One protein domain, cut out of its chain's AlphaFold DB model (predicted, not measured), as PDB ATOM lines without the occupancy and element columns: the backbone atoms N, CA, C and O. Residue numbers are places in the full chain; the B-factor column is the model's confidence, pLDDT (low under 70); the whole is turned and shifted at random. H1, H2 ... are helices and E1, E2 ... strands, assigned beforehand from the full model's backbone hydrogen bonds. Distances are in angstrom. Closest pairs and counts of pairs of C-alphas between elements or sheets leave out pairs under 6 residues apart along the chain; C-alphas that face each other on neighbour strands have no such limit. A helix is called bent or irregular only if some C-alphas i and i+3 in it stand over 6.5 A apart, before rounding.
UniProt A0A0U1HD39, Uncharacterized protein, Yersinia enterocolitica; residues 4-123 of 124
ATOM      1  N   ILE A   4     246.108 213.639 228.771       75.06
ATOM      2  CA  ILE A   4     245.698 213.918 230.158       75.06
ATOM      3  C   ILE A   4     246.952 213.893 231.035       75.06
ATOM      4  O   ILE A   4     247.819 213.049 230.833       75.06
ATOM      5  N   SER A   5     247.042 214.807 232.003       78.12
ATOM      6  CA  SER A   5     248.170 214.868 232.938       78.12
ATOM      7  C   SER A   5     248.351 213.557 233.720       78.12
ATOM      8  O   SER A   5     247.434 213.086 234.399       78.12
ATOM      9  N   GLU A   6     249.572 213.016 233.703       76.00
ATOM     10  CA  GLU A   6     249.995 211.854 234.503       76.00
ATOM     11  C   GLU A   6     249.879 212.099 236.017       76.00
ATOM     12  O   GLU A   6     249.769 211.163 236.819       76.00
ATOM     13  N   ARG A   7     249.804 213.366 236.443       73.50
ATOM     14  CA  ARG A   7     249.541 213.727 237.841       73.50
ATOM     15  C   ARG A   7     248.191 213.237 238.324       73.50
ATOM     16  O   ARG A   7     248.038 213.047 239.524       73.50
ATOM     17  N   LEU A   8     247.226 212.995 237.435       73.81
ATOM     18  CA  LEU A   8     245.931 212.447 237.829       73.81
ATOM     19  C   LEU A   8     246.082 211.091 238.544       73.81
ATOM     20  O   LEU A   8     245.307 210.801 239.453       73.81
ATOM     21  N   LYS A   9     247.092 210.292 238.170       72.50
ATOM     22  CA  LYS A   9     247.404 209.006 238.814       72.50
ATOM     23  C   LYS A   9     247.940 209.218 240.232       72.50
ATOM     24  O   LYS A   9     247.456 208.603 241.175       72.50
ATOM     25  N   HIS A  10     248.859 210.166 240.388       69.44
ATOM     26  CA  HIS A  10     249.515 210.481 241.659       69.44
ATOM     27  C   HIS A  10     248.617 211.271 242.624       69.44
ATOM     28  O   HIS A  10     248.693 211.096 243.831       69.44
ATOM     29  N   ALA A  11     247.706 212.103 242.113       67.88
ATOM     30  CA  ALA A  11     246.754 212.871 242.917       67.88
ATOM     31  C   ALA A  11     245.626 212.005 243.510       67.88
ATOM     32  O   ALA A  11     244.922 212.437 244.426       67.88
ATOM     33  N   ARG A  12     245.414 210.794 242.975       73.12
ATOM     34  CA  ARG A  12     244.315 209.893 243.356       73.12
ATOM     35  C   ARG A  12     244.744 208.710 244.220       73.12
ATOM     36  O   ARG A  12     243.890 207.890 244.542       73.12
ATOM     37  N   ILE A  13     246.005 208.644 244.641       83.31
ATOM     38  CA  ILE A  13     246.468 207.604 245.565       83.31
ATOM     39  C   ILE A  13     245.665 207.648 246.872       83.31
ATOM     40  O   ILE A  13     245.356 208.718 247.403       83.31
ATOM     41  N   SER A  14     245.241 206.484 247.353       85.25
ATOM     42  CA  SER A  14     244.527 206.331 248.627       85.25
ATOM     43  C   SER A  14     245.436 205.801 249.726       85.25
ATOM     44  O   SER A  14     245.236 206.137 250.888       85.25
ATOM     45  N   GLU A  15     246.440 205.005 249.360       91.88
ATOM     46  CA  GLU A  15     247.335 204.327 250.291       91.88
ATOM     47  C   GLU A  15     248.788 204.446 249.840       91.88
ATOM     48  O   GLU A  15     249.074 204.607 248.651       91.88
ATOM     49  N   GLY A  16     249.698 204.386 250.804       91.62
ATOM     50  CA  GLY A  16     251.135 204.438 250.587       91.62
ATOM     51  C   GLY A  16     251.884 204.694 251.889       91.62
ATOM     52  O   GLY A  16     251.302 204.688 252.976       91.62
ATOM     53  N   HIS A  17     253.190 204.923 251.785       94.00
ATOM     54  CA  HIS A  17     254.012 205.290 252.934       94.00
ATOM     55  C   HIS A  17     253.873 206.779 253.248       94.00
ATOM     56  O   HIS A  17     254.011 207.626 252.367       94.00
ATOM     57  N   CYS A  18     253.631 207.098 254.518       92.88
ATOM     58  CA  CYS A  18     253.666 208.476 254.986       92.88
ATOM     59  C   CYS A  18     255.088 209.037 254.885       92.88
ATOM     60  O   CYS A  18     256.014 208.462 255.451       92.88
ATOM     61  N   VAL A  19     255.251 210.204 254.261       92.69
ATOM     62  CA  VAL A  19     256.573 210.843 254.114       92.69
ATOM     63  C   VAL A  19     257.140 211.429 255.416       92.69
ATOM     64  O   VAL A  19     258.313 211.773 255.462       92.69
ATOM     65  N   ILE A  20     256.327 211.531 256.476       93.06
ATOM     66  CA  ILE A  20     256.754 212.029 257.795       93.06
ATOM     67  C   ILE A  20     257.179 210.874 258.705       93.06
ATOM     68  O   ILE A  20     258.291 210.867 259.217       93.06
ATOM     69  N   CYS A  21     256.297 209.894 258.924       94.75
ATOM     70  CA  CYS A  21     256.541 208.812 259.886       94.75
ATOM     71  C   CYS A  21     256.874 207.457 259.248       94.75
ATOM     72  O   CYS A  21     257.058 206.481 259.969       94.75
ATOM     73  N   GLY A  22     256.883 207.345 257.918       94.00
ATOM     74  CA  GLY A  22     257.236 206.119 257.188       94.00
ATOM     75  C   GLY A  22     256.190 204.996 257.213       94.00
ATOM     76  O   GLY A  22     256.297 204.046 256.437       94.00
ATOM     77  N   SER A  23     255.154 205.084 258.053       95.94
ATOM     78  CA  SER A  23     254.120 204.045 258.163       95.94
ATOM     79  C   SER A  23     253.334 203.884 256.859       95.94
ATOM     80  O   SER A  23     252.874 204.885 256.298       95.94
ATOM     81  N   TYR A  24     253.122 202.642 256.424       95.62
ATOM     82  CA  TYR A  24     252.219 202.328 255.317       95.62
ATOM     83  C   TYR A  24     250.758 202.392 255.774       95.62
ATOM     84  O   TYR A  24     250.412 201.863 256.831       95.62
ATOM     85  N   GLY A  25     249.894 203.014 254.978       93.81
ATOM     86  CA  GLY A  25     248.455 203.007 255.215       93.81
ATOM     87  C   GLY A  25     247.723 204.063 254.400       93.81
ATOM     88  O   GLY A  25     248.216 204.538 253.380       93.81
ATOM     89  N   GLN A  26     246.534 204.440 254.870       94.25
ATOM     90  CA  GLN A  26     245.706 205.465 254.236       94.25
ATOM     91  C   GLN A  26     246.392 206.836 254.281       94.25
ATOM     92  O   GLN A  26     246.733 207.355 255.352       94.25
ATOM     93  N   LEU A  27     246.550 207.439 253.104       91.75
ATOM     94  CA  LEU A  27     247.089 208.780 252.942       91.75
ATOM     95  C   LEU A  27     245.951 209.797 252.939       91.75
ATOM     96  O   LEU A  27     244.906 209.645 252.301       91.75
ATOM     97  N   SER A  28     246.172 210.868 253.679       89.38
ATOM     98  CA  SER A  28     245.254 211.984 253.836       89.38
ATOM     99  C   SER A  28     245.750 213.179 253.036       89.38
ATOM    100  O   SER A  28     246.930 213.260 252.715       89.38
ATOM    101  N   LYS A  29     244.836 214.088 252.685       86.25
ATOM    102  CA  LYS A  29     245.207 215.329 252.001       86.25
ATOM    103  C   LYS A  29     246.105 216.144 252.914       86.25
ATOM    104  O   LYS A  29     245.662 216.435 254.021       86.25
ATOM    105  N   ASP A  30     247.292 216.494 252.451       82.62
ATOM    106  CA  ASP A  30     248.285 217.192 253.259       82.62
ATOM    107  C   ASP A  30     247.691 218.459 253.882       82.62
ATOM    108  O   ASP A  30     246.850 219.134 253.272       82.62
ATOM    109  N   HIS A  31     248.098 218.739 255.122       74.62
ATOM    110  CA  HIS A  31     247.650 219.915 255.854       74.62
ATOM    111  C   HIS A  31     247.988 221.173 255.051       74.62
ATOM    112  O   HIS A  31     249.135 221.382 254.659       74.62
ATOM    113  N   VAL A  32     246.981 222.005 254.801       68.19
ATOM    114  CA  VAL A  32     247.152 223.346 254.243       68.19
ATOM    115  C   VAL A  32     246.612 224.312 255.298       68.19
ATOM    116  O   VAL A  32     245.484 224.088 255.753       68.19
ATOM    117  N   PRO A  33     247.364 225.367 255.673       60.41
ATOM    118  CA  PRO A  33     246.933 226.349 256.664       60.41
ATOM    119  C   PRO A  33     245.514 226.884 256.397       60.41
ATOM    120  O   PRO A  33     245.067 226.910 255.243       60.41
ATOM    121  N   PRO A  34     244.782 227.301 257.447       54.47
ATOM    122  CA  PRO A  34     243.344 227.511 257.386       54.47
ATOM    123  C   PRO A  34     242.904 228.475 256.274       54.47
ATOM    124  O   PRO A  34     243.541 229.484 255.973       54.47
ATOM    125  N   ARG A  35     241.728 228.176 255.701       53.72
ATOM    126  CA  ARG A  35     241.069 228.914 254.602       53.72
ATOM    127  C   ARG A  35     240.806 230.402 254.884       53.72
ATOM    128  O   ARG A  35     240.319 231.101 254.004       53.72
ATOM    129  N   CYS A  36     241.090 230.888 256.090       48.19
ATOM    130  CA  CYS A  36     240.977 232.298 256.452       48.19
ATOM    131  C   CYS A  36     241.949 233.196 255.674       48.19
ATOM    132  O   CYS A  36     241.679 234.382 255.540       48.19
ATOM    133  N   ALA A  37     243.052 232.658 255.140       53.16
ATOM    134  CA  ALA A  37     244.019 233.462 254.393       53.16
ATOM    135  C   ALA A  37     243.561 233.807 252.961       53.16
ATOM    136  O   ALA A  37     243.971 234.831 252.421       53.16
ATOM    137  N   THR A  38     242.726 232.975 252.320       55.50
ATOM    138  CA  THR A  38     242.215 233.251 250.968       55.50
ATOM    139  C   THR A  38     240.958 232.446 250.630       55.50
ATOM    140  O   THR A  38     240.786 231.304 251.062       55.50
ATOM    141  N   THR A  39     240.082 233.018 249.799       63.31
ATOM    142  CA  THR A  39     238.912 232.299 249.279       63.31
ATOM    143  C   THR A  39     239.360 231.350 248.170       63.31
ATOM    144  O   THR A  39     239.745 231.786 247.087       63.31
ATOM    145  N   ILE A  40     239.284 230.044 248.424       65.69
ATOM    146  CA  ILE A  40     239.612 229.018 247.430       65.69
ATOM    147  C   ILE A  40     238.570 229.060 246.303       65.69
ATOM    148  O   ILE A  40     237.393 228.786 246.533       65.69
ATOM    149  N   GLN A  41     239.012 229.381 245.089       69.31
ATOM    150  CA  GLN A  41     238.187 229.367 243.881       69.31
ATOM    151  C   GLN A  41     238.549 228.161 243.000       69.31
ATOM    152  O   GLN A  41     239.723 227.777 242.955       69.31
ATOM    153  N   PRO A  42     237.582 227.571 242.273       73.94
ATOM    154  CA  PRO A  42     237.871 226.557 241.266       73.94
ATOM    155  C   PRO A  42     238.845 227.091 240.215       73.94
ATOM    156  O   PRO A  42     238.698 228.223 239.742       73.94
ATOM    157  N   MET A  43     239.815 226.271 239.823       79.31
ATOM    158  CA  MET A  43     240.892 226.684 238.927       79.31
ATOM    159  C   MET A  43     241.385 225.553 238.039       79.31
ATOM    160  O   MET A  43     241.196 224.368 238.317       79.31
ATOM    161  N   PHE A  44     242.065 225.947 236.968       82.06
ATOM    162  CA  PHE A  44     242.804 225.029 236.121       82.06
ATOM    163  C   PHE A  44     244.248 224.933 236.588       82.06
ATOM    164  O   PHE A  44     244.915 225.952 236.781       82.06
ATOM    165  N   GLN A  45     244.724 223.701 236.732       78.75
ATOM    166  CA  GLN A  45     246.062 223.404 237.212       78.75
ATOM    167  C   GLN A  45     246.925 222.799 236.101       78.75
ATOM    168  O   GLN A  45     246.518 221.819 235.467       78.75
ATOM    169  N   LYS A  46     248.128 223.349 235.912       83.25
ATOM    170  CA  LYS A  46     249.227 222.765 235.116       83.25
ATOM    171  C   LYS A  46     250.526 222.823 235.911       83.25
ATOM    172  O   LYS A  46     250.672 223.707 236.750       83.25
ATOM    173  N   THR A  47     251.473 221.919 235.681       80.88
ATOM    174  CA  THR A  47     252.862 222.151 236.113       80.88
ATOM    175  C   THR A  47     253.561 223.155 235.208       80.88
ATOM    176  O   THR A  47     253.109 223.409 234.093       80.88
ATOM    177  N   VAL A  48     254.698 223.684 235.664       82.19
ATOM    178  CA  VAL A  48     255.616 224.457 234.811       82.19
ATOM    179  C   VAL A  48     255.970 223.652 233.558       82.19
ATOM    180  O   VAL A  48     255.783 224.132 232.444       82.19
ATOM    181  N   SER A  49     256.371 222.389 233.718       84.12
ATOM    182  CA  SER A  49     256.729 221.522 232.591       84.12
ATOM    183  C   SER A  49     255.559 221.280 231.635       84.12
ATOM    184  O   SER A  49     255.750 221.292 230.428       84.12
ATOM    185  N   GLU A  50     254.337 221.100 232.144       85.00
ATOM    186  CA  GLU A  50     253.132 220.934 231.317       85.00
ATOM    187  C   GLU A  50     252.716 222.224 230.606       85.00
ATOM    188  O   GLU A  50     252.069 222.173 229.562       85.00
ATOM    189  N   HIS A  51     253.035 223.380 231.187       85.25
ATOM    190  CA  HIS A  51     252.766 224.679 230.584       85.25
ATOM    191  C   HIS A  51     253.725 224.969 229.424       85.25
ATOM    192  O   HIS A  51     253.286 225.471 228.396       85.25
ATOM    193  N   TYR A  52     255.002 224.609 229.578       86.19
ATOM    194  CA  TYR A  52     256.042 224.816 228.564       86.19
ATOM    195  C   TYR A  52     256.255 223.618 227.623       86.19
ATOM    196  O   TYR A  52     257.124 223.671 226.755       86.19
ATOM    197  N   SER A  53     255.487 222.537 227.773       84.44
ATOM    198  CA  SER A  53     255.582 221.366 226.898       84.44
ATOM    199  C   SER A  53     255.066 221.672 225.490       84.44
ATOM    200  O   SER A  53     254.084 222.392 225.321       84.44
ATOM    201  N   SER A  54     255.686 221.062 224.477       83.38
ATOM    202  CA  SER A  54     255.179 221.071 223.097       83.38
ATOM    203  C   SER A  54     253.902 220.239 222.931       83.38
ATOM    204  O   SER A  54     253.156 220.438 221.975       83.38
ATOM    205  N   ASP A  55     253.638 219.311 223.858       85.31
ATOM    206  CA  ASP A  55     252.405 218.532 223.880       85.31
ATOM    207  C   ASP A  55     251.240 219.361 224.441       85.31
ATOM    208  O   ASP A  55     251.325 219.953 225.519       85.31
ATOM    209  N   GLU A  56     250.087 219.308 223.772       84.25
ATOM    210  CA  GLU A  56     248.850 219.877 224.304       84.25
ATOM    211  C   GLU A  56     248.320 219.011 225.462       84.25
ATOM    212  O   GLU A  56     247.596 218.022 225.277       84.25
ATOM    213  N   ILE A  57     248.700 219.385 226.684       84.19
ATOM    214  CA  ILE A  57     248.262 218.722 227.916       84.19
ATOM    215  C   ILE A  57     247.040 219.448 228.473       84.19
ATOM    216  O   ILE A  57     247.069 220.656 228.743       84.19
ATOM    217  N   ARG A  58     245.948 218.700 228.663       84.38
ATOM    218  CA  ARG A  58     244.711 219.236 229.243       84.38
ATOM    219  C   ARG A  58     244.905 219.519 230.740       84.38
ATOM    220  O   ARG A  58     245.334 218.616 231.461       84.38
ATOM    221  N   PRO A  59     244.588 220.741 231.215       79.25
ATOM    222  CA  PRO A  59     244.727 221.088 232.624       79.25
ATOM    223  C   PRO A  59     243.751 220.292 233.493       79.25
ATOM    224  O   PRO A  59     242.658 219.923 233.056       79.25
ATOM    225  N   ILE A  60     244.125 220.071 234.752       81.06
ATOM    226  CA  ILE A  60     243.240 219.436 235.733       81.06
ATOM    227  C   ILE A  60     242.269 220.494 236.261       81.06
ATOM    228  O   ILE A  60     242.692 221.567 236.689       81.06
ATOM    229  N   ASN A  61     240.970 220.185 236.238       79.19
ATOM    230  CA  ASN A  61     239.961 220.991 236.918       79.19
ATOM    231  C   ASN A  61     240.039 220.703 238.420       79.19
ATOM    232  O   ASN A  61     239.686 219.607 238.868       79.19
ATOM    233  N   ALA A  62     240.561 221.662 239.175       74.94
ATOM    234  CA  ALA A  62     240.806 221.523 240.594       74.94
ATOM    235  C   ALA A  62     239.804 222.386 241.377       74.94
ATOM    236  O   ALA A  62     239.694 223.596 241.176       74.94
ATOM    237  N   HIS A  63     239.050 221.748 242.279       71.25
ATOM    238  CA  HIS A  63     238.103 222.432 243.175       71.25
ATOM    239  C   HIS A  63     238.802 223.260 244.263       71.25
ATOM    240  O   HIS A  63     238.187 224.116 244.890       71.25
ATOM    241  N   ALA A  64     240.075 222.963 244.499       67.00
ATOM    242  CA  ALA A  64     240.990 223.703 245.344       67.00
ATOM    243  C   ALA A  64     242.361 223.715 244.659       67.00
ATOM    244  O   ALA A  64     242.521 223.050 243.638       67.00
ATOM    245  N   GLY A  65     243.337 224.447 245.201       69.81
ATOM    246  CA  GLY A  65     244.715 224.399 244.704       69.81
ATOM    247  C   GLY A  65     245.324 222.987 244.733       69.81
ATOM    248  O   GLY A  65     244.650 221.983 244.997       69.81
ATOM    249  N   ALA A  66     246.631 222.902 244.486       74.38
ATOM    250  CA  ALA A  66     247.333 221.624 244.452       74.38
ATOM    251  C   ALA A  66     247.096 220.824 245.741       74.38
ATOM    252  O   ALA A  66     247.444 221.256 246.835       74.38
ATOM    253  N   THR A  67     246.466 219.660 245.597       75.69
ATOM    254  CA  THR A  67     246.202 218.750 246.709       75.69
ATOM    255  C   THR A  67     247.096 217.535 246.561       75.69
ATOM    256  O   THR A  67     247.041 216.845 245.540       75.69
ATOM    257  N   PHE A  68     247.873 217.258 247.598       79.81
ATOM    258  CA  PHE A  68     248.729 216.084 247.687       79.81
ATOM    259  C   PHE A  68     248.203 215.162 248.778       79.81
ATOM    260  O   PHE A  68     247.551 215.616 249.717       79.81
ATOM    261  N   LYS A  69     248.418 213.861 248.608       86.94
ATOM    262  CA  LYS A  69     248.099 212.853 249.615       86.94
ATOM    263  C   LYS A  69     249.370 212.088 249.923       86.94
ATOM    264  O   LYS A  69     249.606 211.050 249.318       86.94
ATOM    265  N   THR A  70     250.208 212.631 250.794       89.19
ATOM    266  CA  THR A  70     251.532 212.064 251.094       89.19
ATOM    267  C   THR A  70     251.704 211.704 252.566       89.19
ATOM    268  O   THR A  70     252.654 211.007 252.927       89.19
ATOM    269  N   ILE A  71     250.772 212.117 253.430       92.31
ATOM    270  CA  ILE A  71     250.880 211.923 254.880       92.31
ATOM    271  C   ILE A  71     249.700 211.166 255.487       92.31
ATOM    272  O   ILE A  71     248.554 211.287 255.049       92.31
ATOM    273  N   CYS A  72     249.968 210.392 256.540       93.62
ATOM    274  CA  CYS A  72     248.926 209.703 257.296       93.62
ATOM    275  C   CYS A  72     248.124 210.691 258.158       93.62
ATOM    276  O   CYS A  72     248.615 211.760 258.526       93.62
ATOM    277  N   LYS A  73     246.900 210.305 258.536       91.81
ATOM    278  CA  LYS A  73     245.998 211.144 259.346       91.81
ATOM    279  C   LYS A  73     246.629 211.604 260.667       91.81
ATOM    280  O   LYS A  73     246.411 212.738 261.072       91.81
ATOM    281  N   ASN A  74     247.415 210.743 261.317       92.81
ATOM    282  CA  ASN A  74     248.070 211.077 262.581       92.81
ATOM    283  C   ASN A  74     249.054 212.243 262.413       92.81
ATOM    284  O   ASN A  74     248.921 213.253 263.092       92.81
ATOM    285  N   CYS A  75     249.991 212.145 261.469       92.19
ATOM    286  CA  CYS A  75     250.944 213.226 261.211       92.19
ATOM    287  C   CYS A  75     250.242 214.493 260.714       92.19
ATOM    288  O   CYS A  75     250.585 215.601 261.111       92.19
ATOM    289  N   ASN A  76     249.220 214.324 259.880       90.12
ATOM    290  CA  ASN A  76     248.471 215.432 259.315       90.12
ATOM    291  C   ASN A  76     247.740 216.260 260.380       90.12
ATOM    292  O   ASN A  76     247.892 217.474 260.452       90.12
ATOM    293  N   SER A  77     246.957 215.605 261.235       86.38
ATOM    294  CA  SER A  77     246.113 216.301 262.207       86.38
ATOM    295  C   SER A  77     246.831 216.584 263.522       86.38
ATOM    296  O   SER A  77     246.671 217.667 264.068       86.38
ATOM    297  N   ASN A  78     247.624 215.636 264.026       87.00
ATOM    298  CA  ASN A  78     248.193 215.736 265.371       87.00
ATOM    299  C   ASN A  78     249.571 216.398 265.395       87.00
ATOM    300  O   ASN A  78     249.954 216.919 266.433       87.00
ATOM    301  N   ILE A  79     250.326 216.366 264.290       87.38
ATOM    302  CA  ILE A  79     251.624 217.052 264.212       87.38
ATOM    303  C   ILE A  79     251.424 218.409 263.544       87.38
ATOM    304  O   ILE A  79     251.573 219.434 264.204       87.38
ATOM    305  N   LEU A  80     251.025 218.424 262.268       86.12
ATOM    306  CA  LEU A  80     250.908 219.668 261.499       86.12
ATOM    307  C   LEU A  80     249.718 220.527 261.949       86.12
ATOM    308  O   LEU A  80     249.886 221.715 262.194       86.12
ATOM    309  N   GLY A  81     248.541 219.922 262.120       83.00
ATOM    310  CA  GLY A  81     247.322 220.634 262.523       83.00
ATOM    311  C   GLY A  81     247.214 220.983 264.012       83.00
ATOM    312  O   GLY A  81     246.211 221.561 264.425       83.00
ATOM    313  N   SER A  82     248.213 220.644 264.836       86.06
ATOM    314  CA  SER A  82     248.152 220.837 266.295       86.06
ATOM    315  C   SER A  82     248.000 222.303 266.713       86.06
ATOM    316  O   SER A  82     247.336 222.592 267.706       86.06
ATOM    317  N   LEU A  83     248.562 223.225 265.928       82.75
ATOM    318  CA  LEU A  83     248.575 224.666 266.203       82.75
ATOM    319  C   LEU A  83     247.538 225.452 265.385       82.75
ATOM    320  O   LEU A  83     247.507 226.682 265.442       82.75
ATOM    321  N   ASP A  84     246.658 224.775 264.641       81.25
ATOM    322  CA  ASP A  84     245.685 225.432 263.757       81.25
ATOM    323  C   ASP A  84     244.804 226.434 264.492       81.25
ATOM    324  O   ASP A  84     244.537 227.526 263.992       81.25
ATOM    325  N   HIS A  85     244.347 226.060 265.687       82.19
ATOM    326  CA  HIS A  85     243.486 226.911 266.494       82.19
ATOM    327  C   HIS A  85     244.218 228.177 266.959       82.19
ATOM    328  O   HIS A  85     243.677 229.277 266.854       82.19
ATOM    329  N   GLU A  86     245.458 228.034 267.427       84.00
ATOM    330  CA  GLU A  86     246.270 229.149 267.923       84.00
ATOM    331  C   GLU A  86     246.638 230.133 266.813       84.00
ATOM    332  O   GLU A  86     246.661 231.337 267.048       84.00
ATOM    333  N   ILE A  87     246.857 229.639 265.593       81.62
ATOM    334  CA  ILE A  87     247.126 230.471 264.414       81.62
ATOM    335  C   ILE A  87     245.843 231.148 263.912       81.62
ATOM    336  O   ILE A  87     245.868 232.303 263.482       81.62
ATOM    337  N   LYS A  88     244.703 230.454 263.973       81.94
ATOM    338  CA  LYS A  88     243.418 230.957 263.475       81.94
ATOM    339  C   LYS A  88     242.947 232.210 264.219       81.94
ATOM    340  O   LYS A  88     242.558 233.178 263.571       81.94
ATOM    341  N   VAL A  89     243.002 232.211 265.551       85.44
ATOM    342  CA  VAL A  89     242.500 233.313 266.398       85.44
ATOM    343  C   VAL A  89     243.107 234.688 266.044       85.44
ATOM    344  O   VAL A  89     242.343 235.617 265.767       85.44
ATOM    345  N   PRO A  90     244.442 234.877 266.015       83.94
ATOM    346  CA  PRO A  90     245.035 236.169 265.678       83.94
ATOM    347  C   PRO A  90     244.768 236.575 264.223       83.94
ATOM    348  O   PRO A  90     244.573 237.761 263.959       83.94
ATOM    349  N   ILE A  91     244.700 235.617 263.289       79.25
ATOM    350  CA  ILE A  91     244.385 235.898 261.881       79.25
ATOM    351  C   ILE A  91     242.946 236.399 261.734       79.25
ATOM    352  O   ILE A  91     242.722 237.411 261.072       79.25
ATOM    353  N   GLU A  92     241.968 235.745 262.362       80.62
ATOM    354  CA  GLU A  92     240.569 236.186 262.314       80.62
ATOM    355  C   GLU A  92     240.390 237.565 262.956       80.62
ATOM    356  O   GLU A  92     239.725 238.427 262.382       80.62
ATOM    357  N   ASN A  93     241.043 237.817 264.092       83.06
ATOM    358  CA  ASN A  93     241.036 239.133 264.730       83.06
ATOM    359  C   ASN A  93     241.618 240.214 263.813       83.06
ATOM    360  O   ASN A  93     241.016 241.275 263.648       83.06
ATOM    361  N   PHE A  94     242.758 239.937 263.175       81.00
ATOM    362  CA  PHE A  94     243.380 240.852 262.222       81.00
ATOM    363  C   PHE A  94     242.469 241.138 261.022       81.00
ATOM    364  O   PHE A  94     242.269 242.301 260.670       81.00
ATOM    365  N   ILE A  95     241.871 240.100 260.427       76.50
ATOM    366  CA  ILE A  95     240.943 240.233 259.297       76.50
ATOM    367  C   ILE A  95     239.721 241.063 259.693       76.50
ATOM    368  O   ILE A  95     239.332 241.952 258.940       76.50
ATOM    369  N   ASN A  96     239.133 240.822 260.867       78.00
ATOM    370  CA  ASN A  96     237.960 241.562 261.338       78.00
ATOM    371  C   ASN A  96     238.269 243.045 261.581       78.00
ATOM    372  O   ASN A  96     237.488 243.910 261.179       78.00
ATOM    373  N   LEU A  97     239.430 243.351 262.173       80.06
ATOM    374  CA  LEU A  97     239.908 244.729 262.316       80.06
ATOM    375  C   LEU A  97     240.061 245.391 260.940       80.06
ATOM    376  O   LEU A  97     239.516 246.472 260.708       80.06
ATOM    377  N   PHE A  98     240.738 244.728 260.000       74.00
ATOM    378  CA  PHE A  98     240.945 245.249 258.648       74.00
ATOM    379  C   PHE A  98     239.644 245.431 257.869       74.00
ATOM    380  O   PHE A  98     239.477 246.450 257.203       74.00
ATOM    381  N   ALA A  99     238.712 244.483 257.955       68.88
ATOM    382  CA  ALA A  99     237.415 244.569 257.296       68.88
ATOM    383  C   ALA A  99     236.633 245.798 257.776       68.88
ATOM    384  O   ALA A  99     236.063 246.502 256.945       68.88
ATOM    385  N   GLY A 100     236.683 246.115 259.076       65.38
ATOM    386  CA  GLY A 100     236.110 247.345 259.631       65.38
ATOM    387  C   GLY A 100     236.717 248.615 259.023       65.38
ATOM    388  O   GLY A 100     235.984 249.509 258.600       65.38
ATOM    389  N   PHE A 101     238.045 248.676 258.891       60.94
ATOM    390  CA  PHE A 101     238.736 249.808 258.258       60.94
ATOM    391  C   PHE A 101     238.476 249.911 256.744       60.94
ATOM    392  O   PHE A 101     238.314 251.013 256.213       60.94
ATOM    393  N   LEU A 102     238.419 248.780 256.035       57.09
ATOM    394  CA  LEU A 102     238.241 248.738 254.584       57.09
ATOM    395  C   LEU A 102     236.792 249.043 254.175       57.09
ATOM    396  O   LEU A 102     236.586 249.751 253.190       57.09
ATOM    397  N   PHE A 103     235.789 248.596 254.943       51.28
ATOM    398  CA  PHE A 103     234.375 248.913 254.685       51.28
ATOM    399  C   PHE A 103     234.094 250.420 254.749       51.28
ATOM    400  O   PHE A 103     233.334 250.938 253.930       51.28
ATOM    401  N   ILE A 104     234.746 251.141 255.669       50.22
ATOM    402  CA  ILE A 104     234.649 252.607 255.773       50.22
ATOM    403  C   ILE A 104     235.222 253.288 254.517       50.22
ATOM    404  O   ILE A 104     234.702 254.308 254.060       50.22
ATOM    405  N   ARG A 105     236.277 252.713 253.924       44.16
ATOM    406  CA  ARG A 105     236.996 253.299 252.784       44.16
ATOM    407  C   ARG A 105     236.372 252.941 251.429       44.16
ATOM    408  O   ARG A 105     236.270 253.816 250.581       44.16
ATOM    409  N   ILE A 106     235.871 251.715 251.245       48.25
ATOM    410  CA  ILE A 106     235.218 251.268 249.996       48.25
ATOM    411  C   ILE A 106     233.863 251.956 249.786       48.25
ATOM    412  O   ILE A 106     233.517 252.272 248.653       48.25
ATOM    413  N   ARG A 107     233.118 252.288 250.851       42.91
ATOM    414  CA  ARG A 107     231.871 253.065 250.715       42.91
ATOM    415  C   ARG A 107     232.094 254.472 250.125       42.91
ATOM    416  O   ARG A 107     231.143 255.072 249.644       42.91
ATOM    417  N   ASN A 108     233.333 254.972 250.148       46.66
ATOM    418  CA  ASN A 108     233.741 256.237 249.527       46.66
ATOM    419  C   ASN A 108     234.312 256.084 248.104       46.66
ATOM    420  O   ASN A 108     234.598 257.091 247.462       46.66
ATOM    421  N   SER A 109     234.501 254.868 247.588       50.09
ATOM    422  CA  SER A 109     235.093 254.659 246.262       50.09
ATOM    423  C   SER A 109     234.545 253.390 245.606       50.09
ATOM    424  O   SER A 109     234.928 252.279 245.976       50.09
ATOM    425  N   ASP A 110     233.677 253.574 244.609       46.12
ATOM    426  CA  ASP A 110     233.095 252.540 243.743       46.12
ATOM    427  C   ASP A 110     234.169 251.768 242.948       46.12
ATOM    428  O   ASP A 110     234.433 252.057 241.780       46.12
ATOM    429  N   LEU A 111     234.790 250.747 243.547       46.88
ATOM    430  CA  LEU A 111     235.682 249.834 242.825       46.88
ATOM    431  C   LEU A 111     235.020 248.468 242.601       46.88
ATOM    432  O   LEU A 111     234.959 247.617 243.489       46.88
ATOM    433  N   LYS A 112     234.567 248.228 241.365       39.97
ATOM    434  CA  LYS A 112     234.196 246.895 240.866       39.97
ATOM    435  C   LYS A 112     235.456 246.130 240.446       39.97
ATOM    436  O   LYS A 112     235.961 246.325 239.345       39.97
ATOM    437  N   LEU A 113     235.940 245.228 241.298       42.62
ATOM    438  CA  LEU A 113     236.984 244.260 240.939       42.62
ATOM    439  C   LEU A 113     236.362 243.060 240.209       42.62
ATOM    440  O   LEU A 113     235.563 242.311 240.771       42.62
ATOM    441  N   LYS A 114     236.725 242.892 238.936       36.03
ATOM    442  CA  LYS A 114     236.323 241.767 238.083       36.03
ATOM    443  C   LYS A 114     237.408 240.689 238.187       36.03
ATOM    444  O   LYS A 114     238.529 240.913 237.748       36.03
ATOM    445  N   ILE A 115     237.098 239.553 238.810       41.31
ATOM    446  CA  ILE A 115     238.051 238.448 238.993       41.31
ATOM    447  C   ILE A 115     237.908 237.488 237.809       41.31
ATOM    448  O   ILE A 115     236.908 236.777 237.693       41.31
ATOM    449  N   GLU A 116     238.892 237.479 236.912       44.22
ATOM    450  CA  GLU A 116     238.989 236.485 235.841       44.22
ATOM    451  C   GLU A 116     239.560 235.163 236.378       44.22
ATOM    452  O   GLU A 116     240.433 235.136 237.250       44.22
ATOM    453  N   ARG A 117     239.048 234.034 235.867       45.59
ATOM    454  CA  ARG A 117     239.485 232.687 236.265       45.59
ATOM    455  C   ARG A 117     240.960 232.496 235.909       45.59
ATOM    456  O   ARG A 117     241.303 232.318 234.746       45.59
ATOM    457  N   SER A 118     241.819 232.523 236.922       53.31
ATOM    458  CA  SER A 118     243.266 232.399 236.766       53.31
ATOM    459  C   SER A 118     243.679 230.931 236.609       53.31
ATOM    460  O   SER A 118     243.199 230.058 237.336       53.31
ATOM    461  N   ILE A 119     244.579 230.648 235.666       54.03
ATOM    462  CA  ILE A 119     245.288 229.364 235.591       54.03
ATOM    463  C   ILE A 119     246.412 229.419 236.623       54.03
ATOM    464  O   ILE A 119     247.246 230.320 236.558       54.03
ATOM    465  N   ILE A 120     246.460 228.463 237.554       61.28
ATOM    466  CA  ILE A 120     247.606 228.334 238.459       61.28
ATOM    467  C   ILE A 120     248.602 227.345 237.866       61.28
ATOM    468  O   ILE A 120     248.303 226.165 237.655       61.28
ATOM    469  N   ILE A 121     249.812 227.851 237.634       58.28
ATOM    470  CA  ILE A 121     250.981 227.038 237.329       58.28
ATOM    471  C   ILE A 121     251.555 226.567 238.665       58.28
ATOM    472  O   ILE A 121     252.016 227.364 239.478       58.28
ATOM    473  N   VAL A 122     251.490 225.265 238.912       57.72
ATOM    474  CA  VAL A 122     252.036 224.640 240.116       57.72
ATOM    475  C   VAL A 122     253.485 224.273 239.852       57.72
ATOM    476  O   VAL A 122     253.773 223.426 239.005       57.72
ATOM    477  N   ILE A 123     254.386 224.900 240.594       48.38
ATOM    478  CA  ILE A 123     255.776 224.469 240.705       48.38
ATOM    479  C   ILE A 123     255.752 223.283 241.676       48.38
ATOM    480  O   ILE A 123     255.331 223.448 242.819       48.38
TER     481      ILE A 123
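AT A GLANCE: This is residues 4 to 123 of the 124 residues of an uncharacterized protein of Yersinia enterocolitica (UniProt A0A0U1HD39). A large, flat, open loop: the long bent helix H3 arches along one side from the hairpin E1–E2, and residues 107 to 118 return from its far end to the small sheet of E4, E3 and E5. Residues 96 to 116 stand free. The printed part has 120 residues, in the order H1 E1 E2 E3 H2 E4 H3 E5, class mixed, helices and strands; the larger sheet, order E4, E3, E5, is mixed, and E1 and E2 are antiparallel. It is loose, radius of gyration of the C-alphas 18.9 A, spanning 55 by 42 by 17 A.

HOW THE PARTS SIT: Start at H1, residues 7 to 11; Leu 8 and Ile 60 give its closest C-alphas to E4, residues 60 to 62, at 7.8 A. Next, E1, residues 15 to 17, and E2, residues 24 to 28, form a hairpin, with N 16 and O 25 3.0 A apart. E3, residues 43 to 47, is antiparallel to E4 (N 45 to O 60, 2.9 A) and parallel to E5, residues 119 to 122 (N 122 to O 46, 2.8 A). H2, residues 48 to 52, only grazes this sheet. H3, residues 73 to 106, was assigned as one helix by its hydrogen bonds but is bent: C-alphas 82 and 85 are 7.7 A apart, and arms H3a, 73 to 82, and H3b, 85 to 106, stand at a steep tilt of 59 degrees. The closest C-alphas of E2 and H3a, Ser 28 and Lys 73, are 5.6 A apart. Every O i to N i+4 pair is within hydrogen-bond range in H1 and H2, 3 of 6 in H3a and 14 of 18 in H3b.

IN THESE COORDINATES: Find C-alpha 7 at (249.541, 213.727, 237.841), where H1 begins. E3 measures 13.1 A, H3a 12.1 A and H3b 30.6 A, ending at C-alpha 106, (235.218, 251.268, 249.996). E5 ends at C-alpha 122, (252.036, 224.640, 240.116).

THE WHOLE: The C-alphas farthest apart, of Tyr 24 and Asn 108, are 57.3 A apart. The printed part has no cut; the links E2 to E3 and H3 to E5 are long. Mean pLDDT of the printed part is 74.4, and residues 10 to 11, 32 to 41, 64 to 65 and 99 to 123 are under 70.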